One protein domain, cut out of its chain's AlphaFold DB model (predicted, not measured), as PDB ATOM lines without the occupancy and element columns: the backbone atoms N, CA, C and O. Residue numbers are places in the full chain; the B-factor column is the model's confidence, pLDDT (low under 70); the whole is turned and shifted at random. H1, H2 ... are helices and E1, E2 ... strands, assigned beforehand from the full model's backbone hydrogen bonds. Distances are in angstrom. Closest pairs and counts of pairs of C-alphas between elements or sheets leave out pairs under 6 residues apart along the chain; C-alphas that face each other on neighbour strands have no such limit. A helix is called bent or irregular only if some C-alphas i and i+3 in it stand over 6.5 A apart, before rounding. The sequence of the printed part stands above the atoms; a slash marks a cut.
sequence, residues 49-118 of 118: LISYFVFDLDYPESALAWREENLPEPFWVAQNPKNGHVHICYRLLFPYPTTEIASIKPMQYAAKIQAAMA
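This is residues 49 to 118 of the 118 residues of the protein "Plasmid replicase" of Arcobacter sp. LMG 29976 (UniProt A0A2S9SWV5). A narrow antiparallel sheet, ordered E1, E3, E2, has H1 over one end and H2 over the other on one face, its opposite face bare. The 70 printed residues run E1, H1, E2, E3, H2, mixed helices and strands. They are only just loose, close to compact, with a radius of gyration of the C-alphas of 13.7 A, spanning 43 by 22 by 19 A.

E3, residues 86 to 97, bends by 89 degrees at residue 94. Edge strand E1, residues 49 to 57, is antiparallel to it, with N 53 and O 90 within hydrogen-bond range at 2.9 A. E2, residues 76 to 79, forms a hairpin with E3; N 87 and O 78 are 2.8 A apart. H1, residues 62 to 68, is irregular, C-alphas 63 and 66 being 7.7 A apart; 1 of 3 O i to N i+4 and 3 of 4 O i to N i+3 pairs are within range. E1, H1 and E2 make a split strand-helix-strand unit, E3 between its same-way strands, with a right-handed crossover. H1 is on the sheet, over E3, at a height of 9.3 A; their closest C-alphas, Ala 63 and Val 86, are 6.0 A apart. H2, residues 104 to 116, with every O i to N i+4 pair within range, is on the same face, apart from H1; its closest C-alpha pair with E3 is Pro 106 and Tyr 96, 6.7 A.

E1 runs 23.8 A from C-alpha 49 at (91.459, 83.269, 149.382), E3 27.0 A, and H2 18.5 A to C-alpha 116 at (84.602, 102.061, 142.422).

The printed part has no cut and no long link; residue 118 alone has pLDDT under 70.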
ATOM      1  N   LEU A  49      91.763  83.487 150.799       97.31
ATOM      2  CA  LEU A  49      91.459  83.269 149.382       97.31
ATOM      3  C   LEU A  49      90.143  83.954 148.998       97.31
ATOM      4  O   LEU A  49      89.068  83.579 149.466       97.31
ATOM      5  N   ILE A  50      90.231  84.936 148.103       97.38
ATOM      6  CA  ILE A  50      89.068  85.671 147.610       97.38
ATOM      7  C   ILE A  50      88.584  85.039 146.312       97.38
ATOM      8  O   ILE A  50      89.288  85.059 145.301       97.38
ATOM      9  N   SER A  51      87.363  84.513 146.351       97.44
ATOM     10  CA  SER A  51      86.666  83.911 145.210       97.44
ATOM     11  C   SER A  51      85.443  84.722 144.788       97.44
ATOM     12  O   SER A  51      85.022  84.631 143.638       97.44
ATOM     13  N   TYR A  52      84.882  85.521 145.695       97.31
ATOM     14  CA  TYR A  52      83.656  86.279 145.482       97.31
ATOM     15  C   TYR A  52      83.810  87.741 145.897       97.31
ATOM     16  O   TYR A  52      84.433  88.046 146.920       97.31
ATOM     17  N   PHE A  53      83.166  88.620 145.134       96.19
ATOM     18  CA  PHE A  53      82.799  89.967 145.551       96.19
ATOM     19  C   PHE A  53      81.293  90.023 145.781       96.19
ATOM     20  O   PHE A  53      80.523  89.574 144.933       96.19
ATOM     21  N   VAL A  54      80.887  90.572 146.922       95.00
ATOM     22  CA  VAL A  54      79.482  90.790 147.270       95.00
ATOM     23  C   VAL A  54      79.324  92.268 147.587       95.00
ATOM     24  O   VAL A  54      80.007  92.772 148.476       95.00
ATOM     25  N   PHE A  55      78.466  92.942 146.829       94.38
ATOM     26  CA  PHE A  55      78.157  94.360 146.979       94.38
ATOM     27  C   PHE A  55      76.758  94.505 147.559       94.38
ATOM     28  O   PHE A  55      75.822  93.898 147.035       94.38
ATOM     29  N   ASP A  56      76.643  95.269 148.641       93.06
ATOM     30  CA  ASP A  56      75.378  95.556 149.313       93.06
ATOM     31  C   ASP A  56      74.815  96.884 148.803       93.06
ATOM     32  O   ASP A  56      75.514  97.896 148.787       93.06
ATOM     33  N   LEU A  57      73.571  96.858 148.333       92.69
ATOM     34  CA  LEU A  57      72.849  98.013 147.818       92.69
ATOM     35  C   LEU A  57      71.687  98.327 148.758       92.69
ATOM     36  O   LEU A  57      70.614  97.713 148.697       92.69
ATOM     37  N   ASP A  58      71.908  99.338 149.596       90.31
ATOM     38  CA  ASP A  58      70.987  99.790 150.641       90.31
ATOM     39  C   ASP A  58      69.864 100.712 150.135       90.31
ATOM     40  O   ASP A  58      69.501 101.706 150.767       90.31
ATOM     41  N   TYR A  59      69.295 100.395 148.972       88.31
ATOM     42  CA  TYR A  59      68.137 101.102 148.433       88.31
ATOM     43  C   TYR A  59      67.167 100.147 147.715       88.31
ATOM     44  O   TYR A  59      67.605  99.141 147.141       88.31
ATOM     45  N   PRO A  60      65.846 100.426 147.757       85.12
ATOM     46  CA  PRO A  60      64.836  99.589 147.112       85.12
ATOM     47  C   PRO A  60      65.009  99.500 145.591       85.12
ATOM     48  O   PRO A  60      65.570 100.393 144.966       85.12
ATOM     49  N   GLU A  61      64.469  98.428 145.000       81.50
ATOM     50  CA  GLU A  61      64.401  98.204 143.540       81.50
ATOM     51  C   GLU A  61      65.762  98.114 142.815       81.50
ATOM     52  O   GLU A  61      65.829  98.085 141.591       81.50
ATOM     53  N   SER A  62      66.853  97.923 143.555       87.69
ATOM     54  CA  SER A  62      68.231  97.888 143.047       87.69
ATOM     55  C   SER A  62      68.661  96.560 142.400       87.69
ATOM     56  O   SER A  62      69.821  96.375 142.032       87.69
ATOM     57  N   ALA A  63      67.729  95.624 142.192       90.25
ATOM     58  CA  ALA A  63      68.023  94.284 141.666       90.25
ATOM     59  C   ALA A  63      68.590  94.297 140.235       90.25
ATOM     60  O   ALA A  63      69.279  93.357 139.828       90.25
ATOM     61  N   LEU A  64      68.306  95.360 139.478       92.38
ATOM     62  CA  LEU A  64      68.783  95.570 138.113       92.38
ATOM     63  C   LEU A  64      69.826  96.691 137.997       92.38
ATOM     64  O   LEU A  64      70.215  97.010 136.877       92.38
ATOM     65  N   ALA A  65      70.336  97.228 139.112       92.56
ATOM     66  CA  ALA A  65      71.318  98.319 139.099       92.56
ATOM     67  C   ALA A  65      72.564  97.980 138.260       92.56
ATOM     68  O   ALA A  65      73.058  98.807 137.502       92.56
ATOM     69  N   TRP A  66      73.020  96.721 138.295       94.00
ATOM     70  CA  TRP A  66      74.131  96.258 137.454       94.00
ATOM     71  C   TRP A  66      73.871  96.457 135.955       94.00
ATOM     72  O   TRP A  66      74.797  96.718 135.197       94.00
ATOM     73  N   ARG A  67      72.618  96.339 135.512       94.56
ATOM     74  CA  ARG A  67      72.246  96.495 134.106       94.56
ATOM     75  C   ARG A  67      72.195  97.965 133.706       94.56
ATOM     76  O   ARG A  67      72.600  98.295 132.596       94.56
ATOM     77  N   GLU A  68      71.691  98.816 134.591       92.12
ATOM     78  CA  GLU A  68      71.608 100.268 134.390       92.12
ATOM     79  C   GLU A  68      73.004 100.889 134.287       92.12
ATOM     80  O   GLU A  68      73.262 101.687 133.390       92.12
ATOM     81  N   GLU A  69      73.931 100.403 135.112       91.19
ATOM     82  CA  GLU A  69      75.337 100.817 135.128       91.19
ATOM     83  C   GLU A  69      76.212 100.067 134.105       91.19
ATOM     84  O   GLU A  69      77.436 100.203 134.096       91.19
ATOM     85  N   ASN A  70      75.604  99.262 133.223       93.00
ATOM     86  CA  ASN A  70      76.297  98.496 132.183       93.00
ATOM     87  C   ASN A  70      77.450  97.616 132.728       93.00
ATOM     88  O   ASN A  70      78.500  97.447 132.099       93.00
ATOM     89  N   LEU A  71      77.251  97.054 133.919       93.25
ATOM     90  CA  LEU A  71      78.147  96.092 134.545       93.25
ATOM     91  C   LEU A  71      77.914  94.682 133.979       93.25
ATOM     92  O   LEU A  71      76.848  94.390 133.425       93.25
ATOM     93  N   PRO A  72      78.893  93.769 134.121       93.12
ATOM     94  CA  PRO A  72      78.701  92.372 133.758       93.12
ATOM     95  C   PRO A  72      77.506  91.754 134.489       93.12
ATOM     96  O   PRO A  72      77.195  92.135 135.622       93.12
ATOM     97  N   GLU A  73      76.887  90.751 133.864       94.88
ATOM     98  CA  GLU A  73      75.838  89.969 134.515       94.88
ATOM     99  C   GLU A  73      76.391  89.328 135.803       94.88
ATOM    100  O   GLU A  73      77.446  88.679 135.771       94.88
ATOM    101  N   PRO A  74      75.729  89.534 136.952       95.69
ATOM    102  CA  PRO A  74      76.192  88.997 138.217       95.69
ATOM    103  C   PRO A  74      76.036  87.483 138.280       95.69
ATOM    104  O   PRO A  74      75.183  86.875 137.636       95.69
ATOM    105  N   PHE A  75      76.851  86.861 139.127       96.19
ATOM    106  CA  PHE A  75      76.766  85.431 139.387       96.19
ATOM    107  C   PHE A  75      75.445  85.062 140.066       96.19
ATOM    108  O   PHE A  75      74.861  84.031 139.739       96.19
ATOM    109  N   TRP A  76      74.957  85.916 140.968       95.62
ATOM    110  CA  TRP A  76      73.554  85.964 141.379       95.62
ATOM    111  C   TRP A  76      73.209  87.332 141.974       95.62
ATOM    112  O   TRP A  76      74.086  88.109 142.355       95.62
ATOM    113  N   VAL A  77      71.908  87.575 142.125       95.06
ATOM    114  CA  VAL A  77      71.342  88.713 142.853       95.06
ATOM    115  C   VAL A  77      70.440  88.168 143.955       95.06
ATOM    116  O   VAL A  77      69.601  87.306 143.692       95.06
ATOM    117  N   ALA A  78      70.618  88.636 145.190       92.69
ATOM    118  CA  ALA A  78      69.775  88.268 146.324       92.69
ATOM    119  C   ALA A  78      69.065  89.513 146.856       92.69
ATOM    120  O   ALA A  78      69.720  90.449 147.297       92.69
ATOM    121  N   GLN A  79      67.733  89.521 146.817       93.69
ATOM    122  CA  GLN A  79      66.922  90.648 147.273       93.69
ATOM    123  C   GLN A  79      66.204  90.314 148.579       93.69
ATOM    124  O   GLN A  79      65.599  89.248 148.719       93.69
ATOM    125  N   ASN A  80      66.223  91.249 149.524       91.19
ATOM    126  CA  ASN A  80      65.411  91.161 150.723       91.19
ATOM    127  C   ASN A  80      63.941  91.481 150.381       91.19
ATOM    128  O   ASN A  80      63.637  92.609 149.989       91.19
ATOM    129  N   PRO A  81      62.999  90.543 150.585       89.56
ATOM    130  CA  PRO A  81      61.601  90.743 150.210       89.56
ATOM    131  C   PRO A  81      60.867  91.795 151.058       89.56
ATOM    132  O   PRO A  81      59.760  92.182 150.705       89.56
ATOM    133  N   LYS A  82      61.432  92.235 152.194       91.19
ATOM    134  CA  LYS A  82      60.786  93.204 153.096       91.19
ATOM    135  C   LYS A  82      61.088  94.658 152.748       91.19
ATOM    136  O   LYS A  82      60.185  95.482 152.827       91.19
ATOM    137  N   ASN A  83      62.346  94.980 152.446       89.88
ATOM    138  CA  ASN A  83      62.795  96.357 152.198       89.88
ATOM    139  C   ASN A  83      63.345  96.572 150.778       89.88
ATOM    140  O   ASN A  83      63.632  97.703 150.410       89.88
ATOM    141  N   GLY A  84      63.486  95.510 149.979       90.62
ATOM    142  CA  GLY A  84      63.948  95.596 148.599       90.62
ATOM    143  C   GLY A  84      65.452  95.804 148.425       90.62
ATOM    144  O   GLY A  84      65.867  95.903 147.274       90.62
ATOM    145  N   HIS A  85      66.243  95.835 149.510       92.88
ATOM    146  CA  HIS A  85      67.709  95.928 149.451       92.88
ATOM    147  C   HIS A  85      68.293  94.682 148.787       92.88
ATOM    148  O   HIS A  85      67.699  93.595 148.849       92.88
ATOM    149  N   VAL A  86      69.455  94.834 148.157       94.38
ATOM    150  CA  VAL A  86      70.009  93.811 147.272       94.38
ATOM    151  C   VAL A  86      71.480  93.561 147.545       94.38
ATOM    152  O   VAL A  86      72.277  94.483 147.593       94.38
ATOM    153  N   HIS A  87      71.854  92.284 147.576       94.38
ATOM    154  CA  HIS A  87      73.235  91.862 147.398       94.38
ATOM    155  C   HIS A  87      73.477  91.428 145.951       94.38
ATOM    156  O   HIS A  87      72.835  90.491 145.459       94.38
ATOM    157  N   ILE A  88      74.448  92.056 145.292       95.56
ATOM    158  CA  ILE A  88      74.942  91.649 143.975       95.56
ATOM    159  C   ILE A  88      76.238  90.863 144.161       95.56
ATOM    160  O   ILE A  88      77.197  91.354 144.755       95.56
ATOM    161  N   CYS A  89      76.270  89.631 143.655       95.94
ATOM    162  CA  CYS A  89      77.409  88.735 143.808       95.94
ATOM    163  C   CYS A  89      78.122  88.496 142.477       95.94
ATOM    164  O   CYS A  89      77.501  88.096 141.494       95.94
ATOM    165  N   TYR A  90      79.444  88.645 142.476       96.31
ATOM    166  CA  TYR A  90      80.330  88.270 141.379       96.31
ATOM    167  C   TYR A  90      81.307  87.190 141.837       96.31
ATOM    168  O   TYR A  90      82.022  87.365 142.823       96.31
ATOM    169  N   ARG A  91      81.378  86.085 141.091       96.19
ATOM    170  CA  ARG A  91      82.361  85.015 141.297       96.19
ATOM    171  C   ARG A  91      83.547  85.216 140.364       96.19
ATOM    172  O   ARG A  91      83.374  85.328 139.151       96.19
ATOM    173  N   LEU A  92      84.753  85.216 140.912       95.38
ATOM    174  CA  LEU A  92      85.980  85.301 140.133       95.38
ATOM    175  C   LEU A  92      86.231  83.989 139.393       95.38
ATOM    176  O   LEU A  92      86.160  82.906 139.972       95.38
ATOM    177  N   LEU A  93      86.592  84.092 138.113       93.31
ATOM    178  CA  LEU A  93      87.057  82.937 137.345       93.31
ATOM    179  C   LEU A  93      88.360  82.370 137.929       93.31
ATOM    180  O   LEU A  93      88.545  81.158 137.977       93.31
ATOM    181  N   PHE A  94      89.233  83.262 138.406       94.56
ATOM    182  CA  PHE A  94      90.496  82.929 139.052       94.56
ATOM    183  C   PHE A  94      90.549  83.593 140.432       94.56
ATOM    184  O   PHE A  94      90.839  84.791 140.517       94.56
ATOM    185  N   PRO A  95      90.246  82.846 141.506       96.38
ATOM    186  CA  PRO A  95      90.444  83.319 142.870       96.38
ATOM    187  C   PRO A  95      91.895  83.730 143.122       96.38
ATOM    188  O   PRO A  95      92.818  83.159 142.532       96.38
ATOM    189  N   TYR A  96      92.107  84.691 144.019       97.00
ATOM    190  CA  TYR A  96      93.450  85.149 144.378       97.00
ATOM    191  C   TYR A  96      93.718  85.002 145.881       97.00
ATOM    192  O   TYR A  96      92.830  85.263 146.700       97.00
ATOM    193  N   PRO A  97      94.935  84.574 146.267       97.38
ATOM    194  CA  PRO A  97      95.311  84.476 147.668       97.38
ATOM    195  C   PRO A  97      95.582  85.862 148.261       97.38
ATOM    196  O   PRO A  97      96.043  86.765 147.565       97.38
ATOM    197  N   THR A  98      95.349  86.004 149.564       96.75
ATOM    198  CA  THR A  98      95.635  87.227 150.340       96.75
ATOM    199  C   THR A  98      96.622  86.971 151.480       96.75
ATOM    200  O   THR A  98      96.616  87.673 152.487       96.75
ATOM    201  N   THR A  99      97.438  85.923 151.356       96.31
ATOM    202  CA  THR A  99      98.532  85.644 152.293       96.31
ATOM    203  C   THR A  99      99.667  86.654 152.119       96.31
ATOM    204  O   THR A  99      99.783  87.306 151.087       96.31
ATOM    205  N   GLU A 100     100.558  86.754 153.104       94.50
ATOM    206  CA  GLU A 100     101.680  87.710 153.083       94.50
ATOM    207  C   GLU A 100     102.663  87.494 151.922       94.50
ATOM    208  O   GLU A 100     103.296  88.436 151.455       94.50
ATOM    209  N   ILE A 101     102.777  86.256 151.432       96.25
ATOM    210  CA  ILE A 101     103.637  85.899 150.294       96.25
ATOM    211  C   ILE A 101     102.919  86.012 148.939       96.25
ATOM    212  O   ILE A 101     103.516  85.731 147.898       96.25
ATOM    213  N   ALA A 102     101.628  86.363 148.933       96.31
ATOM    214  CA  ALA A 102     100.850  86.504 147.713       96.31
ATOM    215  C   ALA A 102     101.279  87.739 146.910       96.31
ATOM    216  O   ALA A 102     101.790  88.730 147.431       96.31
ATOM    217  N   SER A 103     101.022  87.699 145.603       96.69
ATOM    218  CA  SER A 103     101.212  88.876 144.759       96.69
ATOM    219  C   SER A 103     100.269  89.995 145.195       96.69
ATOM    220  O   SER A 103      99.052  89.819 145.224       96.69
ATOM    221  N   ILE A 104     100.823  91.182 145.436       97.19
ATOM    222  CA  ILE A 104     100.042  92.370 145.798       97.19
ATOM    223  C   ILE A 104      99.201  92.917 144.630       97.19
ATOM    224  O   ILE A 104      98.217  93.622 144.843       97.19
ATOM    225  N   LYS A 105      99.557  92.586 143.382       97.38
ATOM    226  CA  LYS A 105      98.895  93.099 142.168       97.38
ATOM    227  C   LYS A 105      97.389  92.782 142.107       97.38
ATOM    228  O   LYS A 105      96.618  93.728 141.942       97.38
ATOM    229  N   PRO A 106      96.933  91.515 142.237       96.69
ATOM    230  CA  PRO A 106      95.504  91.201 142.245       96.69
ATOM    231  C   PRO A 106      94.764  91.878 143.400       96.69
ATOM    232  O   PRO A 106      93.673  92.389 143.183       96.69
ATOM    233  N   MET A 107      95.375  91.971 144.585       96.62
ATOM    234  CA  MET A 107      94.776  92.652 145.738       96.62
ATOM    235  C   MET A 107      94.571  94.149 145.478       96.62
ATOM    236  O   MET A 107      93.493  94.678 145.730       96.62
ATOM    237  N   GLN A 108      95.577  94.838 144.931       97.38
ATOM    238  CA  GLN A 108      95.463  96.256 144.574       97.38
ATOM    239  C   GLN A 108      94.408  96.492 143.495       97.38
ATOM    240  O   GLN A 108      93.693  97.490 143.539       97.38
ATOM    241  N   TYR A 109      94.311  95.594 142.517       96.81
ATOM    242  CA  TYR A 109      93.296  95.697 141.477       96.81
ATOM    243  C   TYR A 109      91.887  95.454 142.032       96.81
ATOM    244  O   TYR A 109      90.988  96.252 141.783       96.81
ATOM    245  N   ALA A 110      91.720  94.420 142.857       95.44
ATOM    246  CA  ALA A 110      90.478  94.139 143.567       95.44
ATOM    247  C   ALA A 110      90.031  95.317 144.441       95.44
ATOM    248  O   ALA A 110      88.868  95.699 144.391       95.44
ATOM    249  N   ALA A 111      90.957  95.943 145.174       95.25
ATOM    250  CA  ALA A 111      90.665  97.116 145.990       95.25
ATOM    251  C   ALA A 111      90.154  98.299 145.149       95.25
ATOM    252  O   ALA A 111      89.235  98.994 145.570       95.25
ATOM    253  N   LYS A 112      90.698  98.513 143.940       96.81
ATOM    254  CA  LYS A 112      90.196  99.547 143.018       96.81
ATOM    255  C   LYS A 112      88.787  99.242 142.516       96.81
ATOM    256  O   LYS A 112      87.988 100.163 142.419       96.81
ATOM    257  N   ILE A 113      88.489  97.977 142.213       93.88
ATOM    258  CA  ILE A 113      87.135  97.552 141.827       93.88
ATOM    259  C   ILE A 113      86.166  97.804 142.982       93.88
ATOM    260  O   ILE A 113      85.141  98.440 142.782       93.88
ATOM    261  N   GLN A 114      86.516  97.367 144.195       91.56
ATOM    262  CA  GLN A 114      85.673  97.568 145.372       91.56
ATOM    263  C   GLN A 114      85.434  99.050 145.666       91.56
ATOM    264  O   GLN A 114      84.301  99.428 145.917       91.56
ATOM    265  N   ALA A 115      86.466  99.890 145.570       92.50
ATOM    266  CA  ALA A 115      86.334 101.329 145.784       92.50
ATOM    267  C   ALA A 115      85.488 102.036 144.713       92.50
ATOM    268  O   ALA A 115      84.904 103.070 144.998       92.50
ATOM    269  N   ALA A 116      85.439 101.510 143.487       90.25
ATOM    270  CA  ALA A 116      84.602 102.061 142.422       90.25
ATOM    271  C   ALA A 116      83.124 101.647 142.539       90.25
ATOM    272  O   ALA A 116      82.285 102.226 141.858       90.25
ATOM    273  N   MET A 117      82.826 100.632 143.355       83.25
ATOM    274  CA  MET A 117      81.490 100.050 143.536       83.25
ATOM    275  C   MET A 117      80.926 100.258 144.953       83.25
ATOM    276  O   MET A 117      79.869  99.712 145.259       83.25
ATOM    277  N   ALA A 118      81.653 100.979 145.809       67.12
ATOM    278  CA  ALA A 118      81.249 101.369 147.160       67.12
ATOM    279  C   ALA A 118      80.664 102.784 147.148       67.12
ATOM    280  O   ALA A 118      79.718 103.020 147.928       67.12
TER     281      ALA A 118